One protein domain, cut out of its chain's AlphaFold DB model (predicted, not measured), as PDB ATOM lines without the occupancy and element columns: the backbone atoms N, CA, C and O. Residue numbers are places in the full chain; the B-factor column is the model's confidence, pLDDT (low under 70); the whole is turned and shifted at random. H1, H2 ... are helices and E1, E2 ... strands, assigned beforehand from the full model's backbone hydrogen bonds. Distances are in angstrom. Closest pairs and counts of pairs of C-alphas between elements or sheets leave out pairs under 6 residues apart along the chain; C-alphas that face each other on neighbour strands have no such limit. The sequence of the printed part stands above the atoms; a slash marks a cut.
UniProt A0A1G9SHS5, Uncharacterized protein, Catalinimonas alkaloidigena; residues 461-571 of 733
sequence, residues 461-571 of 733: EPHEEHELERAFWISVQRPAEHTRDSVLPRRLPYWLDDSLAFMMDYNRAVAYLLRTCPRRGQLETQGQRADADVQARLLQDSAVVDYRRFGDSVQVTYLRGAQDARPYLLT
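AT A GLANCE: This is residues 461 to 571 of the 733 residues of an uncharacterized protein of Catalinimonas alkaloidigena (UniProt A0A1G9SHS5). The model is a long rod with a different lobe toward each end: a twisted sheet of three strands, E1, E3 and E2, with helix H4 over one face, and a loose helical lobe where long H3 runs with short H5 beside it and H1 near it. Beyond H1, residues 473 to 498 form a loop region that holds the short H2. The printed part has 111 residues with five named helices and three named strands in the order H1 H2 H3 E1 H4 E2 E3 H5; the class is mixed, helices and strands, and the sheet is antiparallel in the order E1 E3 E2. The whole is only just loose, close to extended, with a radius of gyration of the C-alphas of 19.4 A and spans of 59 by 27 by 17 A.

IN THESE COORDINATES: H1, residues 462 to 472, is 15.1 A long and begins at C-alpha 462 (211.761, 170.753, 119.591). H2 is residues 482 to 485, 6.2 A. H3, residues 499 to 516, is 26.0 A long. E1, residues 519 to 529, is 26.8 A and bends by 63 degrees at residue 522. H4, residues 532 to 541, is 15.3 A. E2, residues 542 to 550, is 21.3 A and bends by 71 degrees at residue 545. E3, residues 553 to 564, is 30.0 A and bends by 53 degrees at residue 561. H5, residues 566 to 571, is 8.7 A and ends at C-alpha 571 (214.150, 179.732, 107.296).

HOW THE PARTS SIT: E1 and E3 are antiparallel at 161 degrees, with N 524 and O 558 2.9 A apart, within hydrogen-bond range. E2 and E3 form a hairpin, antiparallel at 167 degrees, with N 555 and O 548 at 2.8 A. E1, H4 and E2 form a split strand-helix-strand unit, two strands running the same way with E3 between them, and its crossover is right-handed. H4 is on the sheet at a height of 7.9 A, only just over E3, with 3 of its C-alphas falling on it; it runs along the strands, at 7 degrees to E3 on the local plane. The closest C-alphas of H4 and E3, those of Asp 541 and Gly 561, are 6.1 A apart. H1 only grazes the sheet, with residues 462 to 465. H3 touches H5 with residues 510 to 514 alone, at a shallow tilt of 16 degrees, opposite ways; the closest C-alphas, of Leu 514 and Arg 566, are 6.0 A apart. H1 and H3 only just touch, with 3 pairs of C-alphas within 8 A, the closest Phe 472 and Met 503 at 7.8 A. H2 touches no helix. O i to N i+4 pairs are all within range in H1 and H5, 13 of 14 in H3 and 3 of 6 in H4; H2 is too short for such a pair.

THE WHOLE: The C-alphas of Ala 480 and Asp 552, the two farthest apart, are 59.4 A apart. The printed part has no cut. The link from H2 to H3 is long, 13 residues. The mean pLDDT of the printed part is 81.4; residues 473 to 492, 530, and 534 to 535 are under 70.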
ATOM      1  N   GLU A 461     209.569 174.823 121.392       95.50
ATOM      2  CA  GLU A 461     210.121 173.523 121.769       95.50
ATOM      3  C   GLU A 461     210.478 172.637 120.558       95.50
ATOM      4  O   GLU A 461     209.864 172.759 119.496       95.50
ATOM      5  N   PRO A 462     211.373 171.633 120.700       95.50
ATOM      6  CA  PRO A 462     211.761 170.753 119.591       95.50
ATOM      7  C   PRO A 462     210.600 169.934 119.007       95.50
ATOM      8  O   PRO A 462     210.659 169.500 117.858       95.50
ATOM      9  N   HIS A 463     209.533 169.711 119.783       93.94
ATOM     10  CA  HIS A 463     208.326 169.044 119.291       93.94
ATOM     11  C   HIS A 463     207.484 169.963 118.386       93.94
ATOM     12  O   HIS A 463     206.846 169.491 117.449       93.94
ATOM     13  N   GLU A 464     207.544 171.272 118.617       94.44
ATOM     14  CA  GLU A 464     206.821 172.316 117.885       94.44
ATOM     15  C   GLU A 464     207.601 172.772 116.657       94.44
ATOM     16  O   GLU A 464     207.016 172.976 115.595       94.44
ATOM     17  N   GLU A 465     208.933 172.827 116.762       94.50
ATOM     18  CA  GLU A 465     209.830 172.850 115.606       94.50
ATOM     19  C   GLU A 465     209.463 171.730 114.628       94.50
ATOM     20  O   GLU A 465     209.243 171.992 113.447       94.50
ATOM     21  N   HIS A 466     209.303 170.502 115.132       91.44
ATOM     22  CA  HIS A 466     208.945 169.350 114.315       91.44
ATOM     23  C   HIS A 466     207.514 169.423 113.748       91.44
ATOM     24  O   HIS A 466     207.291 168.984 112.619       91.44
ATOM     25  N   GLU A 467     206.538 169.994 114.467       88.69
ATOM     26  CA  GLU A 467     205.200 170.263 113.912       88.69
ATOM     27  C   GLU A 467     205.238 171.333 112.803       88.69
ATOM     28  O   GLU A 467     204.608 171.142 111.758       88.69
ATOM     29  N   LEU A 468     206.022 172.406 112.977       90.50
ATOM     30  CA  LEU A 468     206.236 173.442 111.961       90.50
ATOM     31  C   LEU A 468     206.952 172.894 110.719       90.50
ATOM     32  O   LEU A 468     206.511 173.172 109.604       90.50
ATOM     33  N   GLU A 469     208.007 172.095 110.887       89.31
ATOM     34  CA  GLU A 469     208.719 171.448 109.780       89.31
ATOM     35  C   GLU A 469     207.804 170.470 109.036       89.31
ATOM     36  O   GLU A 469     207.678 170.547 107.815       89.31
ATOM     37  N   ARG A 470     207.104 169.571 109.748       82.69
ATOM     38  CA  ARG A 470     206.190 168.587 109.130       82.69
ATOM     39  C   ARG A 470     205.064 169.218 108.319       82.69
ATOM     40  O   ARG A 470     204.570 168.569 107.398       82.69
ATOM     41  N   ALA A 471     204.664 170.439 108.653       77.44
ATOM     42  CA  ALA A 471     203.712 171.213 107.874       77.44
ATOM     43  C   ALA A 471     204.347 171.906 106.656       77.44
ATOM     44  O   ALA A 471     203.748 171.896 105.580       77.44
ATOM     45  N   PHE A 472     205.562 172.445 106.802       73.31
ATOM     46  CA  PHE A 472     206.304 173.112 105.726       73.31
ATOM     47  C   PHE A 472     206.610 172.183 104.535       73.31
ATOM     48  O   PHE A 472     206.664 172.635 103.394       73.31
ATOM     49  N   TRP A 473     206.738 170.871 104.771       67.38
ATOM     50  CA  TRP A 473     206.979 169.862 103.725       67.38
ATOM     51  C   TRP A 473     205.814 169.625 102.735       67.38
ATOM     52  O   TRP A 473     205.949 168.785 101.839       67.38
ATOM     53  N   ILE A 474     204.685 170.338 102.835       64.12
ATOM     54  CA  ILE A 474     203.709 170.391 101.732       64.12
ATOM     55  C   ILE A 474     204.292 171.277 100.624       64.12
ATOM     56  O   ILE A 474     204.225 172.499 100.703       64.12
ATOM     57  N   SER A 475     204.847 170.653  99.581       64.75
ATOM     58  CA  SER A 475     205.393 171.359  98.413       64.75
ATOM     59  C   SER A 475     204.320 171.742  97.395       64.75
ATOM     60  O   SER A 475     203.334 171.022  97.202       64.75
ATOM     61  N   VAL A 476     204.542 172.845  96.671       66.31
ATOM     62  CA  VAL A 476     203.620 173.358  95.635       66.31
ATOM     63  C   VAL A 476     203.334 172.330  94.524       66.31
ATOM     64  O   VAL A 476     202.256 172.345  93.934       66.31
ATOM     65  N   GLN A 477     204.262 171.410  94.241       57.25
ATOM     66  CA  GLN A 477     204.181 170.509  93.079       57.25
ATOM     67  C   GLN A 477     203.518 169.143  93.328       57.25
ATOM     68  O   GLN A 477     203.288 168.421  92.359       57.25
ATOM     69  N   ARG A 478     203.197 168.748  94.575       56.50
ATOM     70  CA  ARG A 478     202.698 167.381  94.878       56.50
ATOM     71  C   ARG A 478     201.369 167.249  95.657       56.50
ATOM     72  O   ARG A 478     201.229 166.293  96.423       56.50
ATOM     73  N   PRO A 479     200.335 168.088  95.437       52.34
ATOM     74  CA  PRO A 479     199.055 167.925  96.139       52.34
ATOM     75  C   PRO A 479     198.345 166.590  95.831       52.34
ATOM     76  O   PRO A 479     197.696 166.024  96.705       52.34
ATOM     77  N   ALA A 480     198.480 166.047  94.612       45.66
ATOM     78  CA  ALA A 480     197.768 164.832  94.199       45.66
ATOM     79  C   ALA A 480     198.423 163.522  94.690       45.66
ATOM     80  O   ALA A 480     197.742 162.639  95.216       45.66
ATOM     81  N   GLU A 481     199.744 163.385  94.532       44.78
ATOM     82  CA  GLU A 481     200.472 162.129  94.790       44.78
ATOM     83  C   GLU A 481     200.593 161.790  96.285       44.78
ATOM     84  O   GLU A 481     200.743 160.628  96.656       44.78
ATOM     85  N   HIS A 482     200.511 162.784  97.172       46.53
ATOM     86  CA  HIS A 482     200.697 162.586  98.614       46.53
ATOM     87  C   HIS A 482     199.481 161.980  99.341       46.53
ATOM     88  O   HIS A 482     199.541 161.735 100.544       46.53
ATOM     89  N   THR A 483     198.408 161.659  98.616       46.09
ATOM     90  CA  THR A 483     197.129 161.172  99.167       46.09
ATOM     91  C   THR A 483     197.091 159.686  99.559       46.09
ATOM     92  O   THR A 483     196.063 159.239 100.067       46.09
ATOM     93  N   ARG A 484     198.161 158.899  99.341       44.19
ATOM     94  CA  ARG A 484     198.181 157.455  99.688       44.19
ATOM     95  C   ARG A 484     199.371 156.979 100.525       44.19
ATOM     96  O   ARG A 484     199.135 156.284 101.508       44.19
ATOM     97  N   ASP A 485     200.598 157.387 100.197       41.66
ATOM     98  CA  ASP A 485     201.825 156.857 100.832       41.66
ATOM     99  C   ASP A 485     202.696 157.925 101.538       41.66
ATOM    100  O   ASP A 485     203.849 157.663 101.880       41.66
ATOM    101  N   SER A 486     202.196 159.151 101.748       39.00
ATOM    102  CA  SER A 486     203.013 160.237 102.324       39.00
ATOM    103  C   SER A 486     203.137 160.193 103.855       39.00
ATOM    104  O   SER A 486     202.251 159.734 104.574       39.00
ATOM    105  N   VAL A 487     204.249 160.739 104.364       45.00
ATOM    106  CA  VAL A 487     204.593 160.829 105.803       45.00
ATOM    107  C   VAL A 487     203.907 162.034 106.492       45.00
ATOM    108  O   VAL A 487     204.166 162.349 107.661       45.00
ATOM    109  N   LEU A 488     203.006 162.725 105.786       47.94
ATOM    110  CA  LEU A 488     202.225 163.831 106.337       47.94
ATOM    111  C   LEU A 488     201.365 163.349 107.527       47.94
ATOM    112  O   LEU A 488     200.864 162.221 107.516       47.94
ATOM    113  N   PRO A 489     201.159 164.173 108.571       53.38
ATOM    114  CA  PRO A 489     200.119 163.913 109.560       53.38
ATOM    115  C   PRO A 489     198.764 163.723 108.861       53.38
ATOM    116  O   PRO A 489     198.356 164.582 108.078       53.38
ATOM    117  N   ARG A 490     198.032 162.646 109.190       60.16
ATOM    118  CA  ARG A 490     196.693 162.356 108.623       60.16
ATOM    119  C   ARG A 490     195.656 163.469 108.858       60.16
ATOM    120  O   ARG A 490     194.640 163.475 108.180       60.16
ATOM    121  N   ARG A 491     195.962 164.434 109.733       61.44
ATOM    122  CA  ARG A 491     195.193 165.663 109.993       61.44
ATOM    123  C   ARG A 491     195.102 166.588 108.779       61.44
ATOM    124  O   ARG A 491     194.052 167.167 108.514       61.44
ATOM    125  N   LEU A 492     196.217 166.780 108.066       69.38
ATOM    126  CA  LEU A 492     196.373 167.886 107.109       69.38
ATOM    127  C   LEU A 492     195.365 167.845 105.935       69.38
ATOM    128  O   LEU A 492     194.818 168.900 105.612       69.38
ATOM    129  N   PRO A 493     195.012 166.678 105.348       77.50
ATOM    130  CA  PRO A 493     194.006 166.576 104.282       77.50
ATOM    131  C   PRO A 493     192.581 167.030 104.641       77.50
ATOM    132  O   PRO A 493     191.734 167.078 103.745       77.50
ATOM    133  N   TYR A 494     192.289 167.347 105.907       82.94
ATOM    134  CA  TYR A 494     190.998 167.895 106.345       82.94
ATOM    135  C   TYR A 494     190.971 169.429 106.431       82.94
ATOM    136  O   TYR A 494     189.896 170.016 106.506       82.94
ATOM    137  N   TRP A 495     192.142 170.070 106.367       82.62
ATOM    138  CA  TRP A 495     192.317 171.531 106.353       82.62
ATOM    139  C   TRP A 495     192.785 172.061 104.985       82.62
ATOM    140  O   TRP A 495     192.846 173.272 104.768       82.62
ATOM    141  N   LEU A 496     193.140 171.156 104.069       81.19
ATOM    142  CA  LEU A 496     193.715 171.439 102.756       81.19
ATOM    143  C   LEU A 496     192.630 171.553 101.666       81.19
ATOM    144  O   LEU A 496     192.511 170.678 100.811       81.19
ATOM    145  N   ASP A 497     191.842 172.630 101.697       78.06
ATOM    146  CA  ASP A 497     190.915 172.974 100.598       78.06
ATOM    147  C   ASP A 497     191.668 173.502  99.356       78.06
ATOM    148  O   ASP A 497     191.308 173.214  98.218       78.06
ATOM    149  N   ASP A 498     192.737 174.264  99.597       85.62
ATOM    150  CA  ASP A 498     193.693 174.800  98.624       85.62
ATOM    151  C   ASP A 498     195.078 174.798  99.289       85.62
ATOM    152  O   ASP A 498     195.227 175.261 100.426       85.62
ATOM    153  N   SER A 499     196.090 174.266  98.601       86.69
ATOM    154  CA  SER A 499     197.457 174.195  99.118       86.69
ATOM    155  C   SER A 499     198.111 175.568  99.249       86.69
ATOM    156  O   SER A 499     198.847 175.780 100.210       86.69
ATOM    157  N   LEU A 500     197.815 176.521  98.359       90.75
ATOM    158  CA  LEU A 500     198.404 177.861  98.417       90.75
ATOM    159  C   LEU A 500     197.807 178.682  99.569       90.75
ATOM    160  O   LEU A 500     198.554 179.263 100.357       90.75
ATOM    161  N   ALA A 501     196.483 178.664  99.755       91.00
ATOM    162  CA  ALA A 501     195.846 179.231 100.945       91.00
ATOM    163  C   ALA A 501     196.352 178.585 102.248       91.00
ATOM    164  O   ALA A 501     196.582 179.291 103.231       91.00
ATOM    165  N   PHE A 502     196.583 177.268 102.264       91.00
ATOM    166  CA  PHE A 502     197.129 176.568 103.432       91.00
ATOM    167  C   PHE A 502     198.571 177.004 103.762       91.00
ATOM    168  O   PHE A 502     198.883 177.279 104.921       91.00
ATOM    169  N   MET A 503     199.427 177.176 102.747       92.38
ATOM    170  CA  MET A 503     200.764 177.778 102.893       92.38
ATOM    171  C   MET A 503     200.703 179.227 103.400       92.38
ATOM    172  O   MET A 503     201.615 179.679 104.092       92.38
ATOM    173  N   MET A 504     199.635 179.971 103.088       94.50
ATOM    174  CA  MET A 504     199.439 181.329 103.608       94.50
ATOM    175  C   MET A 504     198.933 181.362 105.048       94.50
ATOM    176  O   MET A 504     199.368 182.229 105.802       94.50
ATOM    177  N   ASP A 505     198.082 180.422 105.462       93.75
ATOM    178  CA  ASP A 505     197.741 180.229 106.877       93.75
ATOM    179  C   ASP A 505     199.004 179.874 107.693       93.75
ATOM    180  O   ASP A 505     199.244 180.468 108.746       93.75
ATOM    181  N   TYR A 506     199.873 179.003 107.160       95.12
ATOM    182  CA  TYR A 506     201.185 178.690 107.747       95.12
ATOM    183  C   TYR A 506     202.102 179.922 107.832       95.12
ATOM    184  O   TYR A 506     202.605 180.262 108.904       95.12
ATOM    185  N   ASN A 507     202.276 180.653 106.725       95.88
ATOM    186  CA  ASN A 507     203.070 181.885 106.704       95.88
ATOM    187  C   ASN A 507     202.540 182.934 107.692       95.88
ATOM    188  O   ASN A 507     203.333 183.674 108.270       95.88
ATOM    189  N   ARG A 508     201.219 183.002 107.912       95.81
ATOM    190  CA  ARG A 508     200.588 183.916 108.875       95.81
ATOM    191  C   ARG A 508     200.919 183.532 110.320       95.81
ATOM    192  O   ARG A 508     201.245 184.416 111.110       95.81
ATOM    193  N   ALA A 509     200.914 182.236 110.633       96.06
ATOM    194  CA  ALA A 509     201.364 181.701 111.915       96.06
ATOM    195  C   ALA A 509     202.853 181.992 112.175       96.06
ATOM    196  O   ALA A 509     203.190 182.615 113.179       96.06
ATOM    197  N   VAL A 510     203.751 181.654 111.245       96.75
ATOM    198  CA  VAL A 510     205.193 181.939 111.400       96.75
ATOM    199  C   VAL A 510     205.468 183.453 111.453       96.75
ATOM    200  O   VAL A 510     206.314 183.901 112.225       96.75
ATOM    201  N   ALA A 511     204.709 184.279 110.723       96.12
ATOM    202  CA  ALA A 511     204.795 185.739 110.810       96.12
ATOM    203  C   ALA A 511     204.262 186.327 112.134       96.12
ATOM    204  O   ALA A 511     204.673 187.428 112.505       96.12
ATOM    205  N   TYR A 512     203.378 185.625 112.852       96.62
ATOM    206  CA  TYR A 512     203.002 185.957 114.230       96.62
ATOM    207  C   TYR A 512     204.142 185.610 115.200       96.62
ATOM    208  O   TYR A 512     204.559 186.470 115.976       96.62
ATOM    209  N   LEU A 513     204.752 184.427 115.062       96.94
ATOM    210  CA  LEU A 513     205.917 184.024 115.865       96.94
ATOM    211  C   LEU A 513     207.133 184.946 115.659       96.94
ATOM    212  O   LEU A 513     207.838 185.290 116.602       96.94
ATOM    213  N   LEU A 514     207.344 185.457 114.443       96.19
ATOM    214  CA  LEU A 514     208.372 186.468 114.145       96.19
ATOM    215  C   LEU A 514     208.100 187.861 114.756       96.19
ATOM    216  O   LEU A 514     208.956 188.749 114.637       96.19
ATOM    217  N   ARG A 515     206.932 188.061 115.385       95.56
ATOM    218  CA  ARG A 515     206.569 189.260 116.162       95.56
ATOM    219  C   ARG A 515     206.665 189.014 117.665       95.56
ATOM    220  O   ARG A 515     207.217 189.871 118.345       95.56
ATOM    221  N   THR A 516     206.192 187.869 118.169       94.25
ATOM    222  CA  THR A 516     206.357 187.489 119.589       94.25
ATOM    223  C   THR A 516     207.820 187.192 119.940       94.25
ATOM    224  O   THR A 516     208.242 187.464 121.058       94.25
ATOM    225  N   CYS A 517     208.619 186.754 118.959       92.50
ATOM    226  CA  CYS A 517     210.050 186.456 119.084       92.50
ATOM    227  C   CYS A 517     210.355 185.417 120.186       92.50
ATOM    228  O   CYS A 517     211.096 185.723 121.125       92.50
ATOM    229  N   PRO A 518     209.797 184.192 120.080       93.19
ATOM    230  CA  PRO A 518     209.987 183.155 121.083       93.19
ATOM    231  C   PRO A 518     211.451 182.708 121.166       93.19
ATOM    232  O   PRO A 518     212.239 182.874 120.227       93.19
ATOM    233  N   ARG A 519     211.821 182.099 122.292       95.25
ATOM    234  CA  ARG A 519     213.129 181.460 122.462       95.25
ATOM    235  C   ARG A 519     213.058 179.996 122.056       95.25
ATOM    236  O   ARG A 519     212.218 179.251 122.546       95.25
ATOM    237  N   ARG A 520     213.974 179.580 121.188       95.31
ATOM    238  CA  ARG A 520     214.143 178.194 120.749       95.31
ATOM    239  C   ARG A 520     214.945 177.410 121.788       95.31
ATOM    240  O   ARG A 520     215.998 177.889 122.211       95.31
ATOM    241  N   GLY A 521     214.504 176.214 122.160       94.00
ATOM    242  CA  GLY A 521     215.255 175.311 123.037       94.00
ATOM    243  C   GLY A 521     214.373 174.227 123.650       94.00
ATOM    244  O   GLY A 521     213.168 174.218 123.438       94.00
ATOM    245  N   GLN A 522     214.958 173.314 124.424       94.25
ATOM    246  CA  GLN A 522     214.199 172.249 125.090       94.25
ATOM    247  C   GLN A 522     213.817 172.661 126.513       94.25
ATOM    248  O   GLN A 522     214.696 173.080 127.271       94.25
ATOM    249  N   LEU A 523     212.548 172.503 126.904       93.50
ATOM    250  CA  LEU A 523     212.165 172.629 128.309       93.50
ATOM    251  C   LEU A 523     212.651 171.413 129.105       93.50
ATOM    252  O   LEU A 523     212.290 170.267 128.838       93.50
ATOM    253  N   GLU A 524     213.463 171.677 130.123       92.81
ATOM    254  CA  GLU A 524     213.840 170.704 131.143       92.81
ATOM    255  C   GLU A 524     213.358 171.185 132.514       92.81
ATOM    256  O   GLU A 524     213.540 172.342 132.894       92.81
ATOM    257  N   THR A 525     212.754 170.273 133.276       91.50
ATOM    258  CA  THR A 525     212.240 170.543 134.622       91.50
ATOM    259  C   THR A 525     213.013 169.703 135.626       91.50
ATOM    260  O   THR A 525     212.834 168.485 135.690       91.50
ATOM    261  N   GLN A 526     213.863 170.336 136.434       88.19
ATOM    262  CA  GLN A 526     214.766 169.637 137.345       88.19
ATOM    263  C   GLN A 526     214.513 170.019 138.806       88.19
ATOM    264  O   GLN A 526     214.701 171.164 139.213       88.19
ATOM    265  N   GLY A 527     214.116 169.034 139.615       85.38
ATOM    266  CA  GLY A 527     214.071 169.152 141.073       85.38
ATOM    267  C   GLY A 527     215.460 168.959 141.677       85.38
ATOM    268  O   GLY A 527     215.998 167.855 141.631       85.38
ATOM    269  N   GLN A 528     216.025 170.009 142.267       78.81
ATOM    270  CA  GLN A 528     217.325 169.981 142.946       78.81
ATOM    271  C   GLN A 528     217.226 170.548 144.361       78.81
ATOM    272  O   GLN A 528     216.358 171.371 144.634       78.81
ATOM    273  N   ARG A 529     218.128 170.161 145.273       75.44
ATOM    274  CA  ARG A 529     218.330 170.932 146.514       75.44
ATOM    275  C   ARG A 529     218.911 172.307 146.177       75.44
ATOM    276  O   ARG A 529     219.621 172.440 145.185       75.44
ATOM    277  N   ALA A 530     218.605 173.311 146.994       64.75
ATOM    278  CA  ALA A 530     219.048 174.690 146.786       64.75
ATOM    279  C   ALA A 530     220.562 174.881 147.051       64.75
ATOM    280  O   ALA A 530     220.957 175.468 148.055       64.75
ATOM    281  N   ASP A 531     221.398 174.372 146.145       75.88
ATOM    282  CA  ASP A 531     222.846 174.591 146.118       75.88
ATOM    283  C   ASP A 531     223.194 175.713 145.121       75.88
ATOM    284  O   ASP A 531     222.858 175.650 143.932       75.88
ATOM    285  N   ALA A 532     223.864 176.756 145.617       70.12
ATOM    286  CA  ALA A 532     224.239 177.934 144.839       70.12
ATOM    287  C   ALA A 532     225.183 177.587 143.675       70.12
ATOM    288  O   ALA A 532     225.097 178.189 142.604       70.12
ATOM    289  N   ASP A 533     226.036 176.576 143.856       72.94
ATOM    290  CA  ASP A 533     227.036 176.160 142.873       72.94
ATOM    291  C   ASP A 533     226.401 175.509 141.633       72.94
ATOM    292  O   ASP A 533     226.991 175.503 140.549       72.94
ATOM    293  N   VAL A 534     225.179 174.980 141.775       66.81
ATOM    294  CA  VAL A 534     224.413 174.374 140.678       66.81
ATOM    295  C   VAL A 534     223.464 175.380 140.032       66.81
ATOM    296  O   VAL A 534     223.345 175.396 138.806       66.81
ATOM    297  N   GLN A 535     222.873 176.293 140.814       69.12
ATOM    298  CA  GLN A 535     222.141 177.446 140.269       69.12
ATOM    299  C   GLN A 535     223.039 178.296 139.355       69.12
ATOM    300  O   GLN A 535     222.634 178.644 138.248       69.12
ATOM    301  N   ALA A 536     224.285 178.552 139.768       73.81
ATOM    302  CA  ALA A 536     225.259 179.300 138.973       73.81
ATOM    303  C   ALA A 536     225.592 178.639 137.620       73.81
ATOM    304  O   ALA A 536     225.862 179.350 136.656       73.81
ATOM    305  N   ARG A 537     225.553 177.301 137.529       73.44
ATOM    306  CA  ARG A 537     225.794 176.552 136.280       73.44
ATOM    307  C   ARG A 537     224.555 176.520 135.387       73.44
ATOM    308  O   ARG A 537     224.665 176.764 134.191       73.44
ATOM    309  N   LEU A 538     223.371 176.286 135.962       71.88
ATOM    310  CA  LEU A 538     222.100 176.317 135.224       71.88
ATOM    311  C   LEU A 538     221.873 177.670 134.530       71.88
ATOM    312  O   LEU A 538     221.454 177.704 133.376       71.88
ATOM    313  N   LEU A 539     222.215 178.772 135.203       73.94
ATOM    314  CA  LEU A 539     222.075 180.138 134.687       73.94
ATOM    315  C   LEU A 539     223.111 180.541 133.617       73.94
ATOM    316  O   LEU A 539     222.986 181.629 133.059       73.94
ATOM    317  N   GLN A 540     224.129 179.720 133.333       78.81
ATOM    318  CA  GLN A 540     225.121 180.008 132.284       78.81
ATOM    319  C   GLN A 540     224.657 179.540 130.897       78.81
ATOM    320  O   GLN A 540     224.781 180.298 129.937       78.81
ATOM    321  N   ASP A 541     224.076 178.338 130.805       75.75
ATOM    322  CA  ASP A 541     223.727 177.689 129.526       75.75
ATOM    323  C   ASP A 541     222.209 177.614 129.243       75.75
ATOM    324  O   ASP A 541     221.789 177.117 128.191       75.75
ATOM    325  N   SER A 542     221.358 178.050 130.183       83.50
ATOM    326  CA  SER A 542     219.896 177.922 130.082       83.50
ATOM    327  C   SER A 542     219.150 179.173 130.546       83.50
ATOM    328  O   SER A 542     219.538 179.836 131.506       83.50
ATOM    329  N   ALA A 543     218.025 179.473 129.893       84.75
ATOM    330  CA  ALA A 543     217.115 180.524 130.342       84.75
ATOM    331  C   ALA A 543     216.075 179.933 131.304       84.75
ATOM    332  O   ALA A 543     215.321 179.049 130.911       84.75
ATOM    333  N   VAL A 544     216.011 180.404 132.550       83.19
ATOM    334  CA  VAL A 544     214.953 179.985 133.490       83.19
ATOM    335  C   VAL A 544     213.601 180.528 133.018       83.19
ATOM    336  O   VAL A 544     213.509 181.690 132.625       83.19
ATOM    337  N   VAL A 545     212.579 179.671 133.056       86.56
ATOM    338  CA  VAL A 545     211.209 179.936 132.586       86.56
ATOM    339  C   VAL A 545     210.240 180.001 133.768       86.56
ATOM    340  O   VAL A 545     209.502 180.968 133.910       86.56
ATOM    341  N   ASP A 546     210.289 179.005 134.653       88.38
ATOM    342  CA  ASP A 546     209.518 178.938 135.902       88.38
ATOM    343  C   ASP A 546     210.410 178.333 137.002       88.38
ATOM    344  O   ASP A 546     211.362 177.601 136.717       88.38
ATOM    345  N   TYR A 547     210.125 178.620 138.270       86.25
ATOM    346  CA  TYR A 547     210.727 177.895 139.383       86.25
ATOM    347  C   TYR A 547     209.777 177.793 140.580       86.25
ATOM    348  O   TYR A 547     209.218 178.777 141.066       86.25
ATOM    349  N   ARG A 548     209.640 176.575 141.107       88.69
ATOM    350  CA  ARG A 548     208.734 176.235 142.211       88.69
ATOM    351  C   ARG A 548     209.532 175.633 143.356       88.69
ATOM    352  O   ARG A 548     210.350 174.740 143.150       88.69
ATOM    353  N   ARG A 549     209.333 176.135 144.575       81.75
ATOM    354  CA  ARG A 549     210.090 175.702 145.756       81.75
ATOM    355  C   ARG A 549     209.272 174.728 146.600       81.75
ATOM    356  O   ARG A 549     208.176 175.063 147.030       81.75
ATOM    357  N   PHE A 550     209.852 173.569 146.893       86.88
ATOM    358  CA  PHE A 550     209.270 172.503 147.707       86.88
ATOM    359  C   PHE A 550     210.170 172.265 148.933       86.88
ATOM    360  O   PHE A 550     210.985 171.344 148.987       86.88
ATOM    361  N   GLY A 551     210.074 173.165 149.918       88.12
ATOM    362  CA  GLY A 551     210.931 173.155 151.109       88.12
ATOM    363  C   GLY A 551     212.401 173.454 150.783       88.12
ATOM    364  O   GLY A 551     212.743 174.579 150.409       88.12
ATOM    365  N   ASP A 552     213.270 172.452 150.933       85.38
ATOM    366  CA  ASP A 552     214.714 172.548 150.653       85.38
ATOM    367  C   ASP A 552     215.075 172.314 149.178       85.38
ATOM    368  O   ASP A 552     216.228 172.525 148.784       85.38
ATOM    369  N   SER A 553     214.120 171.865 148.355       78.31
ATOM    370  CA  SER A 553     214.312 171.737 146.911       78.31
ATOM    371  C   SER A 553     213.664 172.874 146.127       78.31
ATOM    372  O   SER A 553     212.648 173.450 146.520       78.31
ATOM    373  N   VAL A 554     214.267 173.190 144.986       82.31
ATOM    374  CA  VAL A 554     213.690 174.021 143.936       82.31
ATOM    375  C   VAL A 554     213.555 173.143 142.699       82.31
ATOM    376  O   VAL A 554     214.526 172.545 142.237       82.31
ATOM    377  N   GLN A 555     212.339 173.051 142.179       89.31
ATOM    378  CA  GLN A 555     212.066 172.594 140.829       89.31
ATOM    379  C   GLN A 555     212.265 173.793 139.905       89.31
ATOM    380  O   GLN A 555     211.462 174.721 139.929       89.31
ATOM    381  N   VAL A 556     213.354 173.801 139.140       87.56
ATOM    382  CA  VAL A 556     213.605 174.830 138.122       87.56
ATOM    383  C   VAL A 556     213.164 174.275 136.775       87.56
ATOM    384  O   VAL A 556     213.617 173.202 136.378       87.56
ATOM    385  N   THR A 557     212.304 175.012 136.084       90.44
ATOM    386  CA  THR A 557     211.946 174.787 134.683       90.44
ATOM    387  C   THR A 557     212.777 175.750 133.846       90.44
ATOM    388  O   THR A 557     212.654 176.970 133.988       90.44
ATOM    389  N   TYR A 558     213.659 175.224 133.003       91.19
ATOM    390  CA  TYR A 558     214.581 176.022 132.202       91.19
ATOM    391  C   TYR A 558     214.597 175.572 130.744       91.19
ATOM    392  O   TYR A 558     214.474 174.393 130.422       91.19
ATOM    393  N   LEU A 559     214.780 176.544 129.857       91.75
ATOM    394  CA  LEU A 559     214.972 176.345 128.435       91.75
ATOM    395  C   LEU A 559     216.460 176.097 128.168       91.75
ATOM    396  O   LEU A 559     217.277 177.027 128.170       91.75
ATOM    397  N   ARG A 560     216.814 174.829 127.971       91.56
ATOM    398  CA  ARG A 560     218.182 174.382 127.710       91.56
ATOM    399  C   ARG A 560     218.609 174.747 126.292       91.56
ATOM    400  O   ARG A 560     217.900 174.451 125.330       91.56
ATOM    401  N   GLY A 561     219.793 175.353 126.160       89.19
ATOM    402  CA  GLY A 561     220.342 175.751 124.858       89.19
ATOM    403  C   GLY A 561     219.587 176.910 124.201       89.19
ATOM    404  O   GLY A 561     219.551 176.982 122.971       89.19
ATOM    405  N   ALA A 562     218.981 177.780 125.020       91.31
ATOM    406  CA  ALA A 562     218.118 178.883 124.608       91.31
ATOM    407  C   ALA A 562     218.750 179.775 123.522       91.31
ATOM    408  O   ALA A 562     219.763 180.440 123.744       91.31
ATOM    409  N   GLN A 563     218.105 179.832 122.359       94.44
ATOM    410  CA  GLN A 563     218.490 180.644 121.202       94.44
ATOM    411  C   GLN A 563     217.352 181.591 120.802       94.44
ATOM    412  O   GLN A 563     216.185 181.347 121.105       94.44
ATOM    413  N   ASP A 564     217.677 182.665 120.085       93.75
ATOM    414  CA  ASP A 564     216.672 183.438 119.349       93.75
ATOM    415  C   ASP A 564     216.047 182.533 118.271       93.75
ATOM    416  O   ASP A 564     216.769 181.987 117.433       93.75
ATOM    417  N   ALA A 565     214.721 182.347 118.277       95.88
ATOM    418  CA  ALA A 565     214.050 181.562 117.242       95.88
ATOM    419  C   ALA A 565     213.969 182.303 115.896       95.88
ATOM    420  O   ALA A 565     213.719 181.670 114.871       95.88
ATOM    421  N   ARG A 566     214.191 183.625 115.852       95.31
ATOM    422  CA  ARG A 566     214.020 184.454 114.648       95.31
ATOM    423  C   ARG A 566     214.790 183.952 113.416       95.31
ATOM    424  O   ARG A 566     214.170 183.919 112.354       95.31
ATOM    425  N   PRO A 567     216.072 183.531 113.485       93.62
ATOM    426  CA  PRO A 567     216.776 183.002 112.315       93.62
ATOM    427  C   PRO A 567     216.154 181.695 111.809       93.62
ATOM    428  O   PRO A 567     215.995 181.524 110.605       93.62
ATOM    429  N   TYR A 568     215.736 180.809 112.720       95.00
ATOM    430  CA  TYR A 568     215.042 179.563 112.384       95.00
ATOM    431  C   TYR A 568     213.674 179.843 111.740       95.00
ATOM    432  O   TYR A 568     213.407 179.381 110.634       95.00
ATOM    433  N   LEU A 569     212.842 180.682 112.360       95.81
ATOM    434  CA  LEU A 569     211.521 181.050 111.842       95.81
ATOM    435  C   LEU A 569     211.600 181.741 110.465       95.81
ATOM    436  O   LEU A 569     210.742 181.509 109.620       95.81
ATOM    437  N   LEU A 570     212.653 182.522 110.186       94.00
ATOM    438  CA  LEU A 570     212.903 183.063 108.841       94.00
ATOM    439  C   LEU A 570     213.249 181.968 107.812       94.00
ATOM    440  O   LEU A 570     212.855 182.090 106.653       94.00
ATOM    441  N   THR A 571     213.922 180.879 108.201       93.00
ATOM    442  CA  THR A 571     214.150 179.732 107.296       93.00
ATOM    443  C   THR A 571     212.903 178.878 107.043       93.00
ATOM    444  O   THR A 571     212.847 178.217 106.009       93.00
TER     445      THR A 571